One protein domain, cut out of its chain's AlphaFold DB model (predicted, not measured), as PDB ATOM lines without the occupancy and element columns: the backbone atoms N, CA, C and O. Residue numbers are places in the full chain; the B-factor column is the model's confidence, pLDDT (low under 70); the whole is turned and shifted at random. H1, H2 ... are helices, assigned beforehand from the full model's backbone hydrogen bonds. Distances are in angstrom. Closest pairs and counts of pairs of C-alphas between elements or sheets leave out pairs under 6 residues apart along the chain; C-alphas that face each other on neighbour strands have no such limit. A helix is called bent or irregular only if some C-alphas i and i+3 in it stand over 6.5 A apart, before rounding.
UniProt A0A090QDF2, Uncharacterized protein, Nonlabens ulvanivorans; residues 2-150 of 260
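Overview. This is residues 2 to 150 of the 260 residues of an uncharacterized protein of Nonlabens ulvanivorans (UniProt A0A090QDF2). Long helices run largely along one axis: H3, H5 and H6b lie side by side as a three-helix bundle, H6a packs along H5, and bent, nearly straight H4 packs on H3 and H2. The short H1 lies at the edge, touching no helix. The printed part has 149 residues with six named helices, H1 to H6 in chain order, and no named strand; the class is all helix. It is compact, with a radius of gyration of the C-alphas of 16.5 A, and spans 53 by 41 by 24 A.

Arrangement. H1, residues 2 to 10, is close to but not clearly touching arm H6b, residues 123 to 149; their closest C-alphas, Leu 9 and Lys 123, are 6.1 A apart. H2, residues 17 to 20, touches residues 79 to 86 alone of the hub H5, residues 72 to 96, closest at C-alphas Val 19 and Leu 83, 4.5 A. H3, residues 22 to 38, touches H6b at a shallow tilt of 23 degrees, the same way, closest at C-alphas Tyr 26 and Cys 133, 4.8 A. H5 and arm H6a, residues 101 to 120, form a helical hairpin, closest at C-alphas Thr 77 and Gly 119, 4.7 A. Every O i to N i+4 pair is within hydrogen-bond range in H1, H4a, H4b and H6b, but 11 of 13 in H3, 20 of 21 in H5 and 14 of 16 in H6a; H2 is too short for one.

Along the chain. H1 begins at C-alpha 2 (63.790, 3.566, 133.233). H3 is 23.0 A long and irregular: C-alphas 34 and 37 are 8.7 A apart. H4, residues 42 to 66, was assigned as one helix by its hydrogen bonds but is bent, C-alphas 52 and 55 being 6.5 A apart; H4a, residues 42 to 52, touches H3, and H4b, residues 55 to 66, touches H2. H5 is 35.5 A long. H6, residues 101 to 149, likewise assigned as one helix, is bent, with C-alphas 120 and 123 7.9 A apart; irregular H6a, with C-alphas 117 and 120 7.7 A apart, and H6b stand at a steep tilt of 53 degrees. H6b ends at C-alpha 149 (66.027, 28.953, 158.215).

Size, cuts and confidence. The C-alphas farthest apart, Gly 69 and Thr 150, are 55.3 A apart. The printed part has no cut, and no link is long. Mean pLDDT of the printed part is 91.9; residues 149 to 150 are under 70.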
ATOM      1  N   LYS A   2      64.590   3.555 134.475       84.38
ATOM      2  CA  LYS A   2      63.790   3.566 133.233       84.38
ATOM      3  C   LYS A   2      62.981   2.281 132.996       84.38
ATOM      4  O   LYS A   2      61.777   2.357 132.767       84.38
ATOM      5  N   ASP A   3      63.599   1.111 133.145       86.50
ATOM      6  CA  ASP A   3      62.940  -0.172 132.834       86.50
ATOM      7  C   ASP A   3      61.817  -0.529 133.813       86.50
ATOM      8  O   ASP A   3      60.801  -1.088 133.412       86.50
ATOM      9  N   LYS A   4      61.944  -0.121 135.086       86.19
ATOM     10  CA  LYS A   4      60.886  -0.282 136.099       86.19
ATOM     11  C   LYS A   4      59.672   0.606 135.800       86.19
ATOM     12  O   LYS A   4      58.535   0.191 136.003       86.19
ATOM     13  N   ILE A   5      59.898   1.819 135.293       83.25
ATOM     14  CA  ILE A   5      58.814   2.724 134.884       83.25
ATOM     15  C   ILE A   5      58.125   2.174 133.632       83.25
ATOM     16  O   ILE A   5      56.899   2.105 133.579       83.25
ATOM     17  N   LEU A   6      58.898   1.723 132.642       86.25
ATOM     18  CA  LEU A   6      58.353   1.123 131.423       86.25
ATOM     19  C   LEU A   6      57.559  -0.155 131.717       86.25
ATOM     20  O   LEU A   6      56.486  -0.344 131.140       86.25
ATOM     21  N   SER A   7      58.030  -1.004 132.635       87.69
ATOM     22  CA  SER A   7      57.293  -2.203 133.045       87.69
ATOM     23  C   SER A   7      55.990  -1.851 133.766       87.69
ATOM     24  O   SER A   7      54.945  -2.431 133.465       87.69
ATOM     25  N   TYR A   8      56.000  -0.837 134.638       87.06
ATOM     26  CA  TYR A   8      54.786  -0.327 135.273       87.06
ATOM     27  C   TYR A   8      53.766   0.180 134.244       87.06
ATOM     28  O   TYR A   8      52.600  -0.230 134.296       87.06
ATOM     29  N   LEU A   9      54.205   1.015 133.294       87.06
ATOM     30  CA  LEU A   9      53.355   1.604 132.253       87.06
ATOM     31  C   LEU A   9      52.737   0.552 131.322       87.06
ATOM     32  O   LEU A   9      51.606   0.740 130.883       87.06
ATOM     33  N   LYS A  10      53.457  -0.541 131.040       87.00
ATOM     34  CA  LYS A  10      52.981  -1.643 130.185       87.00
ATOM     35  C   LYS A  10      52.166  -2.704 130.930       87.00
ATOM     36  O   LYS A  10      51.500  -3.510 130.294       87.00
ATOM     37  N   SER A  11      52.231  -2.745 132.261       89.00
ATOM     38  CA  SER A  11      51.509  -3.752 133.048       89.00
ATOM     39  C   SER A  11      49.999  -3.482 133.104       89.00
ATOM     40  O   SER A  11      49.571  -2.331 133.091       89.00
ATOM     41  N   ASN A  12      49.196  -4.526 133.318       84.69
ATOM     42  CA  ASN A  12      47.762  -4.397 133.633       84.69
ATOM     43  C   ASN A  12      47.495  -4.243 135.143       84.69
ATOM     44  O   ASN A  12      46.358  -4.245 135.599       84.69
ATOM     45  N   LYS A  13      48.550  -4.128 135.961       87.88
ATOM     46  CA  LYS A  13      48.397  -3.985 137.412       87.88
ATOM     47  C   LYS A  13      47.950  -2.569 137.756       87.88
ATOM     48  O   LYS A  13      48.624  -1.602 137.389       87.88
ATOM     49  N   HIS A  14      46.850  -2.471 138.489       89.81
ATOM     50  CA  HIS A  14      46.355  -1.233 139.071       89.81
ATOM     51  C   HIS A  14      46.736  -1.151 140.546       89.81
ATOM     52  O   HIS A  14      46.672  -2.148 141.263       89.81
ATOM     53  N   TYR A  15      47.110   0.041 141.006       92.31
ATOM     54  CA  TYR A  15      47.498   0.273 142.393       92.31
ATOM     55  C   TYR A  15      46.642   1.379 142.994       92.31
ATOM     56  O   TYR A  15      46.618   2.496 142.479       92.31
ATOM     57  N   TRP A  16      45.975   1.079 144.107       93.38
ATOM     58  CA  TRP A  16      45.082   2.017 144.792       93.38
ATOM     59  C   TRP A  16      45.798   3.311 145.201       93.38
ATOM     60  O   TRP A  16      45.251   4.395 145.024       93.38
ATOM     61  N   TRP A  17      47.055   3.221 145.645       92.81
ATOM     62  CA  TRP A  17      47.809   4.373 146.142       92.81
ATOM     63  C   TRP A  17      48.072   5.430 145.059       92.81
ATOM     64  O   TRP A  17      48.181   6.612 145.373       92.81
ATOM     65  N   THR A  18      48.095   5.039 143.778       93.56
ATOM     66  CA  THR A  18      48.331   5.980 142.669       93.56
ATOM     67  C   THR A  18      47.175   6.949 142.449       93.56
ATOM     68  O   THR A  18      47.389   8.023 141.897       93.56
ATOM     69  N   VAL A  19      45.965   6.589 142.888       94.75
ATOM     70  CA  VAL A  19      44.755   7.409 142.729       94.75
ATOM     71  C   VAL A  19      44.159   7.847 144.070       94.75
ATOM     72  O   VAL A  19      43.442   8.836 144.108       94.75
ATOM     73  N   GLY A  20      44.464   7.142 145.165       94.00
ATOM     74  CA  GLY A  20      43.993   7.476 146.513       94.00
ATOM     75  C   GLY A  20      44.925   8.410 147.287       94.00
ATOM     76  O   GLY A  20      44.450   9.321 147.954       94.00
ATOM     77  N   ILE A  21      46.246   8.215 147.186       96.56
ATOM     78  CA  ILE A  21      47.226   8.986 147.973       96.56
ATOM     79  C   ILE A  21      47.745  10.184 147.183       96.56
ATOM     80  O   ILE A  21      47.770  11.308 147.681       96.56
ATOM     81  N   LEU A  22      48.176   9.938 145.946       96.62
ATOM     82  CA  LEU A  22      48.920  10.912 145.153       96.62
ATOM     83  C   LEU A  22      48.170  12.246 144.925       96.62
ATOM     84  O   LEU A  22      48.793  13.292 145.114       96.62
ATOM     85  N   PRO A  23      46.860  12.261 144.593       97.19
ATOM     86  CA  PRO A  23      46.102  13.511 144.477       97.19
ATOM     87  C   PRO A  23      46.078  14.357 145.750       97.19
ATOM     88  O   PRO A  23      46.246  15.575 145.687       97.19
ATOM     89  N   GLY A  24      45.877  13.713 146.903       96.44
ATOM     90  CA  GLY A  24      45.835  14.388 148.196       96.44
ATOM     91  C   GLY A  24      47.187  14.965 148.581       96.44
ATOM     92  O   GLY A  24      47.260  16.129 148.967       96.44
ATOM     93  N   LEU A  25      48.265  14.194 148.400       96.44
ATOM     94  CA  LEU A  25      49.625  14.687 148.637       96.44
ATOM     95  C   LEU A  25      49.933  15.913 147.779       96.44
ATOM     96  O   LEU A  25      50.388  16.920 148.312       96.44
ATOM     97  N   TYR A  26      49.624  15.861 146.480       96.19
ATOM     98  CA  TYR A  26      49.837  17.002 145.594       96.19
ATOM     99  C   TYR A  26      49.073  18.251 146.064       96.19
ATOM    100  O   TYR A  26      49.656  19.333 146.137       96.19
ATOM    101  N   ALA A  27      47.796  18.104 146.428       95.50
ATOM    102  CA  ALA A  27      46.975  19.214 146.906       95.50
ATOM    103  C   ALA A  27      47.494  19.806 148.232       95.50
ATOM    104  O   ALA A  27      47.566  21.028 148.365       95.50
ATOM    105  N   ILE A  28      47.912  18.963 149.183       94.81
ATOM    106  CA  ILE A  28      48.496  19.404 150.461       94.81
ATOM    107  C   ILE A  28      49.804  20.155 150.216       94.81
ATOM    108  O   ILE A  28      49.996  21.250 150.744       94.81
ATOM    109  N   THR A  29      50.692  19.607 149.386       93.50
ATOM    110  CA  THR A  29      51.944  20.278 149.032       93.50
ATOM    111  C   THR A  29      51.679  21.621 148.356       93.50
ATOM    112  O   THR A  29      52.297  22.614 148.723       93.50
ATOM    113  N   TYR A  30      50.723  21.688 147.427       91.69
ATOM    114  CA  TYR A  30      50.321  22.947 146.801       91.69
ATOM    115  C   TYR A  30      49.799  23.963 147.829       91.69
ATOM    116  O   TYR A  30      50.204  25.127 147.785       91.69
ATOM    117  N   LEU A  31      48.946  23.542 148.771       91.06
ATOM    118  CA  LEU A  31      48.442  24.416 149.833       91.06
ATOM    119  C   LEU A  31      49.597  24.993 150.653       91.06
ATOM    120  O   LEU A  31      49.674  26.205 150.828       91.06
ATOM    121  N   TYR A  32      50.504  24.133 151.116       89.25
ATOM    122  CA  TYR A  32      51.598  24.529 151.999       89.25
ATOM    123  C   TYR A  32      52.621  25.403 151.275       89.25
ATOM    124  O   TYR A  32      53.104  26.359 151.863       89.25
ATOM    125  N   SER A  33      52.910  25.155 149.995       86.88
ATOM    126  CA  SER A  33      53.835  26.001 149.227       86.88
ATOM    127  C   SER A  33      53.307  27.418 148.998       86.88
ATOM    128  O   SER A  33      54.097  28.355 148.899       86.88
ATOM    129  N   ASN A  34      51.985  27.589 148.895       84.06
ATOM    130  CA  ASN A  34      51.376  28.884 148.574       84.06
ATOM    131  C   ASN A  34      50.836  29.632 149.802       84.06
ATOM    132  O   ASN A  34      50.757  30.855 149.771       84.06
ATOM    133  N   ASN A  35      50.485  28.918 150.874       83.88
ATOM    134  CA  ASN A  35      49.782  29.465 152.037       83.88
ATOM    135  C   ASN A  35      50.431  29.051 153.363       83.88
ATOM    136  O   ASN A  35      49.745  28.929 154.373       83.88
ATOM    137  N   TYR A  36      51.743  28.808 153.376       81.19
ATOM    138  CA  TYR A  36      52.440  28.307 154.562       81.19
ATOM    139  C   TYR A  36      52.181  29.135 155.827       81.19
ATOM    140  O   TYR A  36      51.954  28.577 156.893       81.19
ATOM    141  N   THR A  37      52.169  30.465 155.714       74.75
ATOM    142  CA  THR A  37      51.962  31.388 156.841       74.75
ATOM    143  C   THR A  37      50.570  31.280 157.480       74.75
ATOM    144  O   THR A  37      50.407  31.621 158.653       74.75
ATOM    145  N   LEU A  38      49.589  30.740 156.745       74.94
ATOM    146  CA  LEU A  38      48.238  30.448 157.232       74.94
ATOM    147  C   LEU A  38      48.132  29.072 157.897       74.94
ATOM    148  O   LEU A  38      47.175  28.812 158.629       74.94
ATOM    149  N   VAL A  39      49.086  28.180 157.637       74.81
ATOM    150  CA  VAL A  39      49.093  26.842 158.214       74.81
ATOM    151  C   VAL A  39      49.709  26.909 159.603       74.81
ATOM    152  O   VAL A  39      50.909  27.131 159.743       74.81
ATOM    153  N   ASN A  40      48.906  26.685 160.643       70.19
ATOM    154  CA  ASN A  40      49.375  26.912 162.013       70.19
ATOM    155  C   ASN A  40      49.142  25.761 163.001       70.19
ATOM    156  O   ASN A  40      49.464  25.922 164.178       70.19
ATOM    157  N   SER A  41      48.585  24.618 162.579       82.56
ATOM    158  CA  SER A  41      48.264  23.548 163.530       82.56
ATOM    159  C   SER A  41      48.393  22.131 162.974       82.56
ATOM    160  O   SER A  41      48.060  21.832 161.826       82.56
ATOM    161  N   TRP A  42      48.804  21.220 163.859       86.69
ATOM    162  CA  TRP A  42      48.746  19.774 163.631       86.69
ATOM    163  C   TRP A  42      47.310  19.282 163.410       86.69
ATOM    164  O   TRP A  42      47.086  18.326 162.667       86.69
ATOM    165  N   THR A  43      46.322  19.963 163.994       90.62
ATOM    166  CA  THR A  43      44.896  19.695 163.768       90.62
ATOM    167  C   THR A  43      44.503  19.951 162.315       90.62
ATOM    168  O   THR A  43      43.854  19.115 161.693       90.62
ATOM    169  N   GLN A  44      44.949  21.061 161.725       89.81
ATOM    170  CA  GLN A  44      44.708  21.338 160.310       89.81
ATOM    171  C   GLN A  44      45.410  20.314 159.408       89.81
ATOM    172  O   GLN A  44      44.783  19.788 158.489       89.81
ATOM    173  N   LEU A  45      46.680  19.987 159.683       91.44
ATOM    174  CA  LEU A  45      47.411  18.977 158.907       91.44
ATOM    175  C   LEU A  45      46.712  17.614 158.968       91.44
ATOM    176  O   LEU A  45      46.506  16.979 157.934       91.44
ATOM    177  N   SER A  46      46.325  17.170 160.166       93.62
ATOM    178  CA  SER A  46      45.623  15.898 160.344       93.62
ATOM    179  C   SER A  46      44.272  15.897 159.636       93.62
ATOM    180  O   SER A  46      43.974  14.929 158.940       93.62
ATOM    181  N   TYR A  47      43.503  16.987 159.702       92.94
ATOM    182  CA  TYR A  47      42.259  17.127 158.944       92.94
ATOM    183  C   TYR A  47      42.483  17.000 157.430       92.94
ATOM    184  O   TYR A  47      41.761  16.260 156.759       92.94
ATOM    185  N   LEU A  48      43.509  17.655 156.879       93.38
ATOM    186  CA  LEU A  48      43.844  17.566 155.454       93.38
ATOM    187  C   LEU A  48      44.276  16.150 155.052       93.38
ATOM    188  O   LEU A  48      43.795  15.619 154.053       93.38
ATOM    189  N   VAL A  49      45.135  15.504 155.840       95.75
ATOM    190  CA  VAL A  49      45.570  14.121 155.583       95.75
ATOM    191  C   VAL A  49      44.385  13.155 155.676       95.75
ATOM    192  O   VAL A  49      44.214  12.299 154.804       95.75
ATOM    193  N   LEU A  50      43.526  13.308 156.684       96.19
ATOM    194  CA  LEU A  50      42.338  12.473 156.855       96.19
ATOM    195  C   LEU A  50      41.379  12.611 155.670       96.19
ATOM    196  O   LEU A  50      40.930  11.605 155.123       96.19
ATOM    197  N   THR A  51      41.096  13.840 155.242       94.31
ATOM    198  CA  THR A  51      40.079  14.122 154.217       94.31
ATOM    199  C   THR A  51      40.577  13.942 152.785       94.31
ATOM    200  O   THR A  51      39.806  13.497 151.939       94.31
ATOM    201  N   MET A  52      41.844  14.250 152.494       95.50
ATOM    202  CA  MET A  52      42.382  14.239 151.125       95.50
ATOM    203  C   MET A  52      43.213  12.999 150.798       95.50
ATOM    204  O   MET A  52      43.418  12.711 149.620       95.50
ATOM    205  N   VAL A  53      43.699  12.267 151.806       97.00
ATOM    206  CA  VAL A  53      44.543  11.079 151.603       97.00
ATOM    207  C   VAL A  53      43.860   9.832 152.146       97.00
ATOM    208  O   VAL A  53      43.609   8.899 151.383       97.00
ATOM    209  N   ILE A  54      43.531   9.803 153.440       97.56
ATOM    210  CA  ILE A  54      43.032   8.586 154.098       97.56
ATOM    211  C   ILE A  54      41.628   8.235 153.598       97.56
ATOM    212  O   ILE A  54      41.432   7.132 153.093       97.56
ATOM    213  N   ALA A  55      40.665   9.157 153.673       96.62
ATOM    214  CA  ALA A  55      39.288   8.884 153.262       96.62
ATOM    215  C   ALA A  55      39.168   8.478 151.774       96.62
ATOM    216  O   ALA A  55      38.559   7.437 151.503       96.62
ATOM    217  N   PRO A  56      39.799   9.179 150.804       96.25
ATOM    218  CA  PRO A  56      39.784   8.753 149.407       96.25
ATOM    219  C   PRO A  56      40.501   7.415 149.197       96.25
ATOM    220  O   PRO A  56      40.001   6.566 148.464       96.25
ATOM    221  N   SER A  57      41.632   7.172 149.867       97.31
ATOM    222  CA  SER A  57      42.346   5.891 149.760       97.31
ATOM    223  C   SER A  57      41.506   4.715 150.247       97.31
ATOM    224  O   SER A  57      41.417   3.705 149.545       97.31
ATOM    225  N   THR A  58      40.847   4.854 151.399       97.38
ATOM    226  CA  THR A  58      39.935   3.836 151.929       97.38
ATOM    227  C   THR A  58      38.798   3.564 150.948       97.38
ATOM    228  O   THR A  58      38.529   2.404 150.635       97.38
ATOM    229  N   LEU A  59      38.187   4.611 150.381       96.88
ATOM    230  CA  LEU A  59      37.125   4.465 149.383       96.88
ATOM    231  C   LEU A  59      37.599   3.688 148.142       96.88
ATOM    232  O   LEU A  59      36.915   2.771 147.682       96.88
ATOM    233  N   ILE A  60      38.786   4.005 147.620       97.31
ATOM    234  CA  ILE A  60      39.361   3.312 146.458       97.31
ATOM    235  C   ILE A  60      39.669   1.848 146.764       97.31
ATOM    236  O   ILE A  60      39.452   0.992 145.904       97.31
ATOM    237  N   ILE A  61      40.160   1.540 147.964       96.75
ATOM    238  CA  ILE A  61      40.419   0.158 148.384       96.75
ATOM    239  C   ILE A  61      39.105  -0.631 148.453       96.75
ATOM    240  O   ILE A  61      39.018  -1.711 147.866       96.75
ATOM    241  N   LEU A  62      38.072  -0.074 149.095       96.69
ATOM    242  CA  LEU A  62      36.755  -0.707 149.223       96.69
ATOM    243  C   LEU A  62      36.125  -0.994 147.854       96.69
ATOM    244  O   LEU A  62      35.717  -2.124 147.583       96.69
ATOM    245  N   ILE A  63      36.113  -0.010 146.951       95.88
ATOM    246  CA  ILE A  63      35.590  -0.210 145.592       95.88
ATOM    247  C   ILE A  63      36.491  -1.167 144.796       95.88
ATOM    248  O   ILE A  63      36.000  -1.976 144.010       95.88
ATOM    249  N   GLY A  64      37.804  -1.146 145.035       93.56
ATOM    250  CA  GLY A  64      38.754  -2.085 144.441       93.56
ATOM    251  C   GLY A  64      38.401  -3.550 144.714       93.56
ATOM    252  O   GLY A  64      38.531  -4.382 143.813       93.56
ATOM    253  N   PHE A  65      37.884  -3.865 145.906       94.50
ATOM    254  CA  PHE A  65      37.365  -5.203 146.210       94.50
ATOM    255  C   PHE A  65      36.121  -5.552 145.384       94.50
ATOM    256  O   PHE A  65      36.037  -6.665 144.865       94.50
ATOM    257  N   LEU A  66      35.200  -4.603 145.182       94.38
ATOM    258  CA  LEU A  66      33.994  -4.797 144.359       94.38
ATOM    259  C   LEU A  66      34.308  -4.961 142.861       94.38
ATOM    260  O   LEU A  66      33.557  -5.595 142.120       94.38
ATOM    261  N   LEU A  67      35.429  -4.402 142.404       94.25
ATOM    262  CA  LEU A  67      35.899  -4.514 141.021       94.25
ATOM    263  C   LEU A  67      36.704  -5.793 140.752       94.25
ATOM    264  O   LEU A  67      37.101  -6.048 139.605       94.25
ATOM    265  N   LYS A  68      36.944  -6.621 141.775       90.44
ATOM    266  CA  LYS A  68      37.606  -7.917 141.613       90.44
ATOM    267  C   LYS A  68      36.764  -8.799 140.679       90.44
ATOM    268  O   LYS A  68      35.570  -8.976 140.875       90.44
ATOM    269  N   GLY A  69      37.381  -9.313 139.614       89.56
ATOM    270  CA  GLY A  69      36.700 -10.119 138.589       89.56
ATOM    271  C   GLY A  69      35.967  -9.328 137.495       89.56
ATOM    272  O   GLY A  69      35.483  -9.933 136.543       89.56
ATOM    273  N   LYS A  70      35.912  -7.990 137.561       94.31
ATOM    274  CA  LYS A  70      35.411  -7.165 136.446       94.31
ATOM    275  C   LYS A  70      36.439  -7.073 135.313       94.31
ATOM    276  O   LYS A  70      37.629  -7.330 135.514       94.31
ATOM    277  N   SER A  71      35.978  -6.688 134.121       94.44
ATOM    278  CA  SER A  71      36.837  -6.547 132.941       94.44
ATOM    279  C   SER A  71      37.896  -5.454 133.127       94.44
ATOM    280  O   SER A  71      37.682  -4.463 133.831       94.44
ATOM    281  N   GLU A  72      39.033  -5.602 132.445       92.81
ATOM    282  CA  GLU A  72      40.115  -4.609 132.483       92.81
ATOM    283  C   GLU A  72      39.655  -3.230 132.004       92.81
ATOM    284  O   GLU A  72      40.130  -2.213 132.502       92.81
ATOM    285  N   ARG A  73      38.684  -3.160 131.085       93.31
ATOM    286  CA  ARG A  73      38.106  -1.882 130.649       93.31
ATOM    287  C   ARG A  73      37.432  -1.147 131.809       93.31
ATOM    288  O   ARG A  73      37.722   0.026 132.011       93.31
ATOM    289  N   ILE A  74      36.609  -1.840 132.599       94.94
ATOM    290  CA  ILE A  74      35.916  -1.252 133.757       94.94
ATOM    291  C   ILE A  74      36.930  -0.780 134.803       94.94
ATOM    292  O   ILE A  74      36.813   0.339 135.304       94.94
ATOM    293  N   LYS A  75      37.958  -1.588 135.097       95.12
ATOM    294  CA  LYS A  75      39.028  -1.196 136.029       95.12
ATOM    295  C   LYS A  75      39.768   0.045 135.532       95.12
ATOM    296  O   LYS A  75      39.884   1.017 136.272       95.12
ATOM    297  N   ASN A  76      40.209   0.052 134.273       95.25
ATOM    298  CA  ASN A  76      40.879   1.200 133.658       95.25
ATOM    299  C   ASN A  76      40.025   2.473 133.735       95.25
ATOM    300  O   ASN A  76      40.537   3.526 134.108       95.25
ATOM    301  N   THR A  77      38.730   2.378 133.423       96.06
ATOM    302  CA  THR A  77      37.805   3.509 133.537       96.06
ATOM    303  C   THR A  77      37.702   3.997 134.976       96.06
ATOM    304  O   THR A  77      37.855   5.192 135.201       96.06
ATOM    305  N   PHE A  78      37.527   3.095 135.944       97.00
ATOM    306  CA  PHE A  78      37.433   3.452 137.359       97.00
ATOM    307  C   PHE A  78      38.700   4.134 137.890       97.00
ATOM    308  O   PHE A  78      38.610   5.201 138.491       97.00
ATOM    309  N   TYR A  79      39.885   3.556 137.669       96.50
ATOM    310  CA  TYR A  79      41.137   4.154 138.147       96.50
ATOM    311  C   TYR A  79      41.425   5.484 137.442       96.50
ATOM    312  O   TYR A  79      41.869   6.436 138.082       96.50
ATOM    313  N   SER A  80      41.133   5.580 136.141       96.56
ATOM    314  CA  SER A  80      41.284   6.829 135.400       96.56
ATOM    315  C   SER A  80      40.360   7.925 135.914       96.56
ATOM    316  O   SER A  80      40.819   9.057 136.067       96.56
ATOM    317  N   SER A  81      39.087   7.610 136.155       97.25
ATOM    318  CA  SER A  81      38.127   8.615 136.597       97.25
ATOM    319  C   SER A  81      38.383   9.022 138.039       97.25
ATOM    320  O   SER A  81      38.390  10.211 138.343       97.25
ATOM    321  N   SER A  82      38.708   8.056 138.898       97.44
ATOM    322  CA  SER A  82      39.070   8.289 140.297       97.44
ATOM    323  C   SER A  82      40.263   9.228 140.436       97.44
ATOM    324  O   SER A  82      40.202  10.163 141.228       97.44
ATOM    325  N   LEU A  83      41.323   9.027 139.638       97.44
ATOM    326  CA  LEU A  83      42.505   9.893 139.657       97.44
ATOM    327  C   LEU A  83      42.122  11.365 139.452       97.44
ATOM    328  O   LEU A  83      42.538  12.227 140.221       97.44
ATOM    329  N   ILE A  84      41.323  11.644 138.422       97.12
ATOM    330  CA  ILE A  84      40.956  13.011 138.037       97.12
ATOM    331  C   ILE A  84      39.937  13.596 139.019       97.12
ATOM    332  O   ILE A  84      40.112  14.727 139.466       97.12
ATOM    333  N   ILE A  85      38.909  12.832 139.401       97.38
ATOM    334  CA  ILE A  85      37.851  13.291 140.312       97.38
ATOM    335  C   ILE A  85      38.419  13.606 141.696       97.38
ATOM    336  O   ILE A  85      38.161  14.686 142.220       97.38
ATOM    337  N   ILE A  86      39.226  12.709 142.273       97.44
ATOM    338  CA  ILE A  86      39.837  12.943 143.590       97.44
ATOM    339  C   ILE A  86      40.783  14.145 143.517       97.44
ATOM    340  O   ILE A  86      40.742  14.998 144.397       97.44
ATOM    341  N   THR A  87      41.571  14.280 142.442       96.75
ATOM    342  CA  THR A  87      42.422  15.469 142.242       96.75
ATOM    343  C   THR A  87      41.597  16.752 142.180       96.75
ATOM    344  O   THR A  87      41.939  17.727 142.845       96.75
ATOM    345  N   ALA A  88      40.490  16.761 141.434       96.25
ATOM    346  CA  ALA A  88      39.620  17.926 141.306       96.25
ATOM    347  C   ALA A  88      38.941  18.302 142.633       96.25
ATOM    348  O   ALA A  88      38.879  19.485 142.969       96.25
ATOM    349  N   ILE A  89      38.473  17.316 143.406       95.62
ATOM    350  CA  ILE A  89      37.884  17.543 144.735       95.62
ATOM    351  C   ILE A  89      38.937  18.128 145.682       95.62
ATOM    352  O   ILE A  89      38.700  19.185 146.270       95.62
ATOM    353  N   SER A  90      40.110  17.494 145.788       95.25
ATOM    354  CA  SER A  90      41.184  17.957 146.674       95.25
ATOM    355  C   SER A  90      41.657  19.366 146.309       95.25
ATOM    356  O   SER A  90      41.787  20.216 147.187       95.25
ATOM    357  N   LEU A  91      41.841  19.666 145.016       93.50
ATOM    358  CA  LEU A  91      42.206  21.014 144.572       93.50
ATOM    359  C   LEU A  91      41.081  22.033 144.783       93.50
ATOM    360  O   LEU A  91      41.375  23.158 145.171       93.50
ATOM    361  N   SER A  92      39.809  21.669 144.588       93.81
ATOM    362  CA  SER A  92      38.686  22.578 144.872       93.81
ATOM    363  C   SER A  92      38.672  22.998 146.339       93.81
ATOM    364  O   SER A  92      38.484  24.178 146.633       93.81
ATOM    365  N   LEU A  93      38.893  22.046 147.249       91.50
ATOM    366  CA  LEU A  93      38.954  22.312 148.684       91.50
ATOM    367  C   LEU A  93      40.123  23.233 149.043       91.50
ATOM    368  O   LEU A  93      39.950  24.141 149.849       91.50
ATOM    369  N   VAL A  94      41.288  23.032 148.428       90.94
ATOM    370  CA  VAL A  94      42.485  23.844 148.695       90.94
ATOM    371  C   VAL A  94      42.398  25.244 148.083       90.94
ATOM    372  O   VAL A  94      42.778  26.214 148.730       90.94
ATOM    373  N   VAL A  95      41.913  25.369 146.847       89.75
ATOM    374  CA  VAL A  95      41.912  26.642 146.105       89.75
ATOM    375  C   VAL A  95      40.742  27.534 146.506       89.75
ATOM    376  O   VAL A  95      40.901  28.747 146.598       89.75
ATOM    377  N   TYR A  96      39.560  26.956 146.729       89.25
ATOM    378  CA  TYR A  96      38.337  27.725 146.977       89.25
ATOM    379  C   TYR A  96      37.838  27.644 148.418       89.25
ATOM    380  O   TYR A  96      36.800  28.234 148.706       89.25
ATOM    381  N   LEU A  97      38.524  26.898 149.296       84.12
ATOM    382  CA  LEU A  97      38.101  26.656 150.683       84.12
ATOM    383  C   LEU A  97      36.647  26.157 150.781       84.12
ATOM    384  O   LEU A  97      35.934  26.434 151.741       84.12
ATOM    385  N   GLY A  98      36.183  25.425 149.762       85.00
ATOM    386  CA  GLY A  98      34.783  25.046 149.650       85.00
ATOM    387  C   GLY A  98      34.475  24.097 148.497       85.00
ATOM    388  O   GLY A  98      35.281  23.848 147.596       85.00
ATOM    389  N   TRP A  99      33.256  23.562 148.538       86.00
ATOM    390  CA  TRP A  99      32.758  22.571 147.592       86.00
ATOM    391  C   TRP A  99      32.006  23.249 146.452       86.00
ATOM    392  O   TRP A  99      30.896  23.758 146.624       86.00
ATOM    393  N   ARG A 100      32.571  23.218 145.246       91.69
ATOM    394  CA  ARG A 100      31.889  23.715 144.044       91.69
ATOM    395  C   ARG A 100      31.051  22.614 143.406       91.69
ATOM    396  O   ARG A 100      31.347  22.173 142.300       91.69
ATOM    397  N   TRP A 101      30.002  22.172 144.102       92.19
ATOM    398  CA  TRP A 101      29.206  20.985 143.751       92.19
ATOM    399  C   TRP A 101      28.792  20.911 142.277       92.19
ATOM    400  O   TRP A 101      28.992  19.879 141.649       92.19
ATOM    401  N   LYS A 102      28.300  22.010 141.686       95.69
ATOM    402  CA  LYS A 102      27.900  22.040 140.265       95.69
ATOM    403  C   LYS A 102      29.075  21.759 139.319       95.69
ATOM    404  O   LYS A 102      28.949  20.958 138.399       95.69
ATOM    405  N   ALA A 103      30.226  22.386 139.567       94.81
ATOM    406  CA  ALA A 103      31.430  22.190 138.763       94.81
ATOM    407  C   ALA A 103      32.037  20.796 138.984       94.81
ATOM    408  O   ALA A 103      32.438  20.144 138.026       94.81
ATOM    409  N   LEU A 104      32.059  20.314 140.230       96.31
ATOM    410  CA  LEU A 104      32.567  18.983 140.569       96.31
ATOM    411  C   LEU A 104      31.715  17.870 139.950       96.31
ATOM    412  O   LEU A 104      32.272  16.909 139.429       96.31
ATOM    413  N   LEU A 105      30.387  18.018 139.948       97.00
ATOM    414  CA  LEU A 105      29.481  17.087 139.271       97.00
ATOM    415  C   LEU A 105      29.725  17.074 137.761       97.00
ATOM    416  O   LEU A 105      29.878  15.999 137.185       97.00
ATOM    417  N   LEU A 106      29.848  18.249 137.131       97.38
ATOM    418  CA  LEU A 106      30.176  18.350 135.707       97.38
ATOM    419  C   LEU A 106      31.508  17.653 135.387       97.38
ATOM    420  O   LEU A 106      31.573  16.831 134.471       97.38
ATOM    421  N   VAL A 107      32.559  17.941 136.165       97.06
ATOM    422  CA  VAL A 107      33.876  17.303 136.017       97.06
ATOM    423  C   VAL A 107      33.758  15.792 136.187       97.06
ATOM    424  O   VAL A 107      34.317  15.061 135.372       97.06
ATOM    425  N   ALA A 108      33.017  15.307 137.184       97.38
ATOM    426  CA  ALA A 108      32.829  13.878 137.410       97.38
ATOM    427  C   ALA A 108      32.148  13.191 136.219       97.38
ATOM    428  O   ALA A 108      32.667  12.189 135.722       97.38
ATOM    429  N   THR A 109      31.047  13.747 135.707       97.62
ATOM    430  CA  THR A 109      30.328  13.187 134.553       97.62
ATOM    431  C   THR A 109      31.206  13.151 133.304       97.62
ATOM    432  O   THR A 109      31.367  12.089 132.697       97.62
ATOM    433  N   VAL A 110      31.835  14.277 132.945       97.88
ATOM    434  CA  VAL A 110      32.721  14.365 131.769       97.88
ATOM    435  C   VAL A 110      33.898  13.401 131.904       97.88
ATOM    436  O   VAL A 110      34.248  12.703 130.953       97.88
ATOM    437  N   THR A 111      34.478  13.315 133.099       97.06
ATOM    438  CA  THR A 111      35.616  12.439 133.373       97.06
ATOM    439  C   THR A 111      35.240  10.971 133.225       97.06
ATOM    440  O   THR A 111      35.977  10.232 132.583       97.06
ATOM    441  N   ILE A 112      34.106  10.526 133.774       97.25
ATOM    442  CA  ILE A 112      33.671   9.124 133.659       97.25
ATOM    443  C   ILE A 112      33.488   8.740 132.185       97.25
ATOM    444  O   ILE A 112      33.989   7.695 131.758       97.25
ATOM    445  N   LEU A 113      32.845   9.611 131.398       97.00
ATOM    446  CA  LEU A 113      32.666   9.410 129.959       97.00
ATOM    447  C   LEU A 113      34.015   9.355 129.231       97.00
ATOM    448  O   LEU A 113      34.280   8.404 128.499       97.00
ATOM    449  N   ALA A 114      34.911  10.312 129.475       96.81
ATOM    450  CA  ALA A 114      36.237  10.336 128.860       96.81
ATOM    451  C   ALA A 114      37.084   9.108 129.249       96.81
ATOM    452  O   ALA A 114      37.742   8.496 128.402       96.81
ATOM    453  N   SER A 115      37.031   8.690 130.515       96.75
ATOM    454  CA  SER A 115      37.737   7.520 131.044       96.75
ATOM    455  C   SER A 115      37.258   6.200 130.438       96.75
ATOM    456  O   SER A 115      38.017   5.227 130.427       96.75
ATOM    457  N   TRP A 116      36.044   6.138 129.889       96.00
ATOM    458  CA  TRP A 116      35.573   4.968 129.142       96.00
ATOM    459  C   TRP A 116      36.366   4.719 127.851       96.00
ATOM    460  O   TRP A 116      36.565   3.567 127.446       96.00
ATOM    461  N   PHE A 117      36.844   5.793 127.218       95.25
ATOM    462  CA  PHE A 117      37.607   5.745 125.967       95.25
ATOM    463  C   PHE A 117      39.120   5.813 126.209       95.25
ATOM    464  O   PHE A 117      39.892   5.082 125.585       95.25
ATOM    465  N   LEU A 118      39.551   6.664 127.143       94.38
ATOM    466  CA  LEU A 118      40.961   6.996 127.372       94.38
ATOM    467  C   LEU A 118      41.573   6.293 128.591       94.38
ATOM    468  O   LEU A 118      42.788   6.373 128.793       94.38
ATOM    469  N   GLY A 119      40.779   5.560 129.379       91.94
ATOM    470  CA  GLY A 119      41.211   4.985 130.658       91.94
ATOM    471  C   GLY A 119      42.427   4.061 130.563       91.94
ATOM    472  O   GLY A 119      43.219   4.000 131.497       91.94
ATOM    473  N   LYS A 120      42.663   3.424 129.407       92.12
ATOM    474  CA  LYS A 120      43.862   2.598 129.155       92.12
ATOM    475  C   LYS A 120      45.190   3.357 129.302       92.12
ATOM    476  O   LYS A 120      46.243   2.743 129.440       92.12
ATOM    477  N   HIS A 121      45.166   4.690 129.253       92.50
ATOM    478  CA  HIS A 121      46.354   5.540 129.350       92.50
ATOM    479  C   HIS A 121      46.520   6.225 130.709       92.50
ATOM    480  O   HIS A 121      47.458   7.008 130.869       92.50
ATOM    481  N   TYR A 122      45.680   5.923 131.705       93.94
ATOM    482  CA  TYR A 122      45.657   6.667 132.971       93.94
ATOM    483  C   TYR A 122      47.002   6.675 133.721       93.94
ATOM    484  O   TYR A 122      47.327   7.647 134.398       93.94
ATOM    485  N   LYS A 123      47.835   5.639 133.551       94.88
ATOM    486  CA  LYS A 123      49.178   5.572 134.153       94.88
ATOM    487  C   LYS A 123      50.112   6.688 133.681       94.88
ATOM    488  O   LYS A 123      51.013   7.067 134.423       94.88
ATOM    489  N   LYS A 124      49.887   7.236 132.481       93.88
ATOM    490  CA  LYS A 124      50.575   8.452 132.018       93.88
ATOM    491  C   LYS A 124      50.156   9.661 132.858       93.88
ATOM    492  O   LYS A 124      51.011  10.439 133.258       93.88
ATOM    493  N   GLY A 125      48.867   9.768 133.186       94.19
ATOM    494  CA  GLY A 125      48.345  10.783 134.105       94.19
ATOM    495  C   GLY A 125      48.931  10.655 135.511       94.19
ATOM    496  O   GLY A 125      49.353  11.654 136.082       94.19
ATOM    497  N   VAL A 126      49.060   9.425 136.029       95.88
ATOM    498  CA  VAL A 126      49.760   9.167 137.302       95.88
ATOM    499  C   VAL A 126      51.200   9.681 137.247       95.88
ATOM    500  O   VAL A 126      51.633  10.350 138.174       95.88
ATOM    501  N   LEU A 127      51.940   9.408 136.165       95.25
ATOM    502  CA  LEU A 127      53.320   9.879 136.022       95.25
ATOM    503  C   LEU A 127      53.407  11.413 136.030       95.25
ATOM    504  O   LEU A 127      54.252  11.961 136.734       95.25
ATOM    505  N   ILE A 128      52.522  12.090 135.292       95.38
ATOM    506  CA  ILE A 128      52.449  13.558 135.262       95.38
ATOM    507  C   ILE A 128      52.168  14.103 136.666       95.38
ATOM    508  O   ILE A 128      52.909  14.957 137.148       95.38
ATOM    509  N   LEU A 129      51.155  13.568 137.354       95.94
ATOM    510  CA  LEU A 129      50.804  14.010 138.702       95.94
ATOM    511  C   LEU A 129      51.933  13.739 139.708       95.94
ATOM    512  O   LEU A 129      52.210  14.581 140.555       95.94
ATOM    513  N   SER A 130      52.643  12.613 139.583       95.38
ATOM    514  CA  SER A 130      53.830  12.317 140.394       95.38
ATOM    515  C   SER A 130      54.955  13.319 140.161       95.38
ATOM    516  O   SER A 130      55.577  13.760 141.125       95.38
ATOM    517  N   MET A 131      55.209  13.714 138.909       95.69
ATOM    518  CA  MET A 131      56.203  14.747 138.595       95.69
ATOM    519  C   MET A 131      55.788  16.106 139.166       95.69
ATOM    520  O   MET A 131      56.612  16.785 139.772       95.69
ATOM    521  N   MET A 132      54.511  16.478 139.043       95.31
ATOM    522  CA  MET A 132      53.975  17.711 139.629       95.31
ATOM    523  C   MET A 132      54.074  17.709 141.158       95.31
ATOM    524  O   MET A 132      54.471  18.711 141.747       95.31
ATOM    525  N   CYS A 133      53.773  16.579 141.802       95.56
ATOM    526  CA  CYS A 133      53.937  16.403 143.243       95.56
ATOM    527  C   CYS A 133      55.400  16.521 143.665       95.56
ATOM    528  O   CYS A 133      55.700  17.229 144.621       95.56
ATOM    529  N   PHE A 134      56.317  15.884 142.935       95.50
ATOM    530  CA  PHE A 134      57.748  15.981 143.207       95.50
ATOM    531  C   PHE A 134      58.257  17.424 143.093       95.50
ATOM    532  O   PHE A 134      58.909  17.913 144.012       95.50
ATOM    533  N   LEU A 135      57.902  18.129 142.015       95.25
ATOM    534  CA  LEU A 135      58.245  19.543 141.841       95.25
ATOM    535  C   LEU A 135      57.643  20.415 142.947       95.25
ATOM    536  O   LEU A 135      58.332  21.276 143.486       95.25
ATOM    537  N   GLY A 136      56.391  20.158 143.327       92.62
ATOM    538  CA  GLY A 136      55.741  20.850 144.435       92.62
ATOM    539  C   GLY A 136      56.479  20.650 145.759       92.62
ATOM    540  O   GLY A 136      56.643  21.607 146.511       92.62
ATOM    541  N   VAL A 137      56.960  19.433 146.037       95.12
ATOM    542  CA  VAL A 137      57.713  19.128 147.264       95.12
ATOM    543  C   VAL A 137      59.068  19.827 147.247       95.12
ATOM    544  O   VAL A 137      59.443  20.419 148.251       95.12
ATOM    545  N   LEU A 138      59.779  19.817 146.116       94.56
ATOM    546  CA  LEU A 138      61.029  20.571 145.979       94.56
ATOM    547  C   LEU A 138      60.809  22.069 146.203       94.56
ATOM    548  O   LEU A 138      61.585  22.697 146.918       94.56
ATOM    549  N   GLN A 139      59.734  22.629 145.643       91.56
ATOM    550  CA  GLN A 139      59.366  24.026 145.856       91.56
ATOM    551  C   GLN A 139      59.048  24.309 147.328       91.56
ATOM    552  O   GLN A 139      59.489  25.330 147.851       91.56
ATOM    553  N   LEU A 140      58.326  23.408 148.002       90.38
ATOM    554  CA  LEU A 140      58.031  23.533 149.428       90.38
ATOM    555  C   LEU A 140      59.314  23.500 150.258       90.38
ATOM    556  O   LEU A 140      59.518  24.373 151.090       90.38
ATOM    557  N   ILE A 141      60.194  22.525 150.021       91.25
ATOM    558  CA  ILE A 141      61.476  22.402 150.729       91.25
ATOM    559  C   ILE A 141      62.320  23.658 150.519       91.25
ATOM    560  O   ILE A 141      62.832  24.212 151.487       91.25
ATOM    561  N   PHE A 142      62.432  24.123 149.272       89.38
ATOM    562  CA  PHE A 142      63.156  25.347 148.954       89.38
ATOM    563  C   PHE A 142      62.570  26.544 149.708       89.38
ATOM    564  O   PHE A 142      63.311  27.266 150.364       89.38
ATOM    565  N   TYR A 143      61.245  26.702 149.684       84.62
ATOM    566  CA  TYR A 143      60.554  27.762 150.411       84.62
ATOM    567  C   TYR A 143      60.785  27.684 151.926       84.62
ATOM    568  O   TYR A 143      61.077  28.704 152.542       84.62
ATOM    569  N   LEU A 144      60.697  26.497 152.533       85.00
ATOM    570  CA  LEU A 144      60.971  26.308 153.960       85.00
ATOM    571  C   LEU A 144      62.422  26.665 154.291       85.00
ATOM    572  O   LEU A 144      62.676  27.335 155.288       85.00
ATOM    573  N   PHE A 145      63.370  26.258 153.445       85.56
ATOM    574  CA  PHE A 145      64.781  26.565 153.640       85.56
ATOM    575  C   PHE A 145      65.043  28.073 153.591       85.56
ATOM    576  O   PHE A 145      65.581  28.635 154.543       85.56
ATOM    577  N   THR A 146      64.592  28.748 152.535       79.75
ATOM    578  CA  THR A 146      64.837  30.187 152.369       79.75
ATOM    579  C   THR A 146      64.018  31.050 153.320       79.75
ATOM    580  O   THR A 146      64.486  32.102 153.740       79.75
ATOM    581  N   SER A 147      62.807  30.622 153.682       75.12
ATOM    582  CA  SER A 147      61.864  31.475 154.411       75.12
ATOM    583  C   SER A 147      61.780  31.197 155.909       75.12
ATOM    584  O   SER A 147      61.252  32.040 156.624       75.12
ATOM    585  N   LEU A 148      62.259  30.047 156.403       73.00
ATOM    586  CA  LEU A 148      62.309  29.756 157.845       73.00
ATOM    587  C   LEU A 148      63.729  29.752 158.390       73.00
ATOM    588  O   LEU A 148      63.973  30.340 159.438       73.00
ATOM    589  N   PHE A 149      64.663  29.094 157.700       69.69
ATOM    590  CA  PHE A 149      66.027  28.953 158.215       69.69
ATOM    591  C   PHE A 149      66.876  30.201 157.976       69.69
ATOM    592  O   PHE A 149      67.781  30.475 158.756       69.69
ATOM    593  N   THR A 150      66.579  30.969 156.927       65.25
ATOM    594  CA  THR A 150      67.267  32.233 156.610       65.25
ATOM    595  C   THR A 150      66.457  33.462 157.038       65.25
ATOM    596  O   THR A 150      66.776  34.581 156.647       65.25
TER     597      THR A 150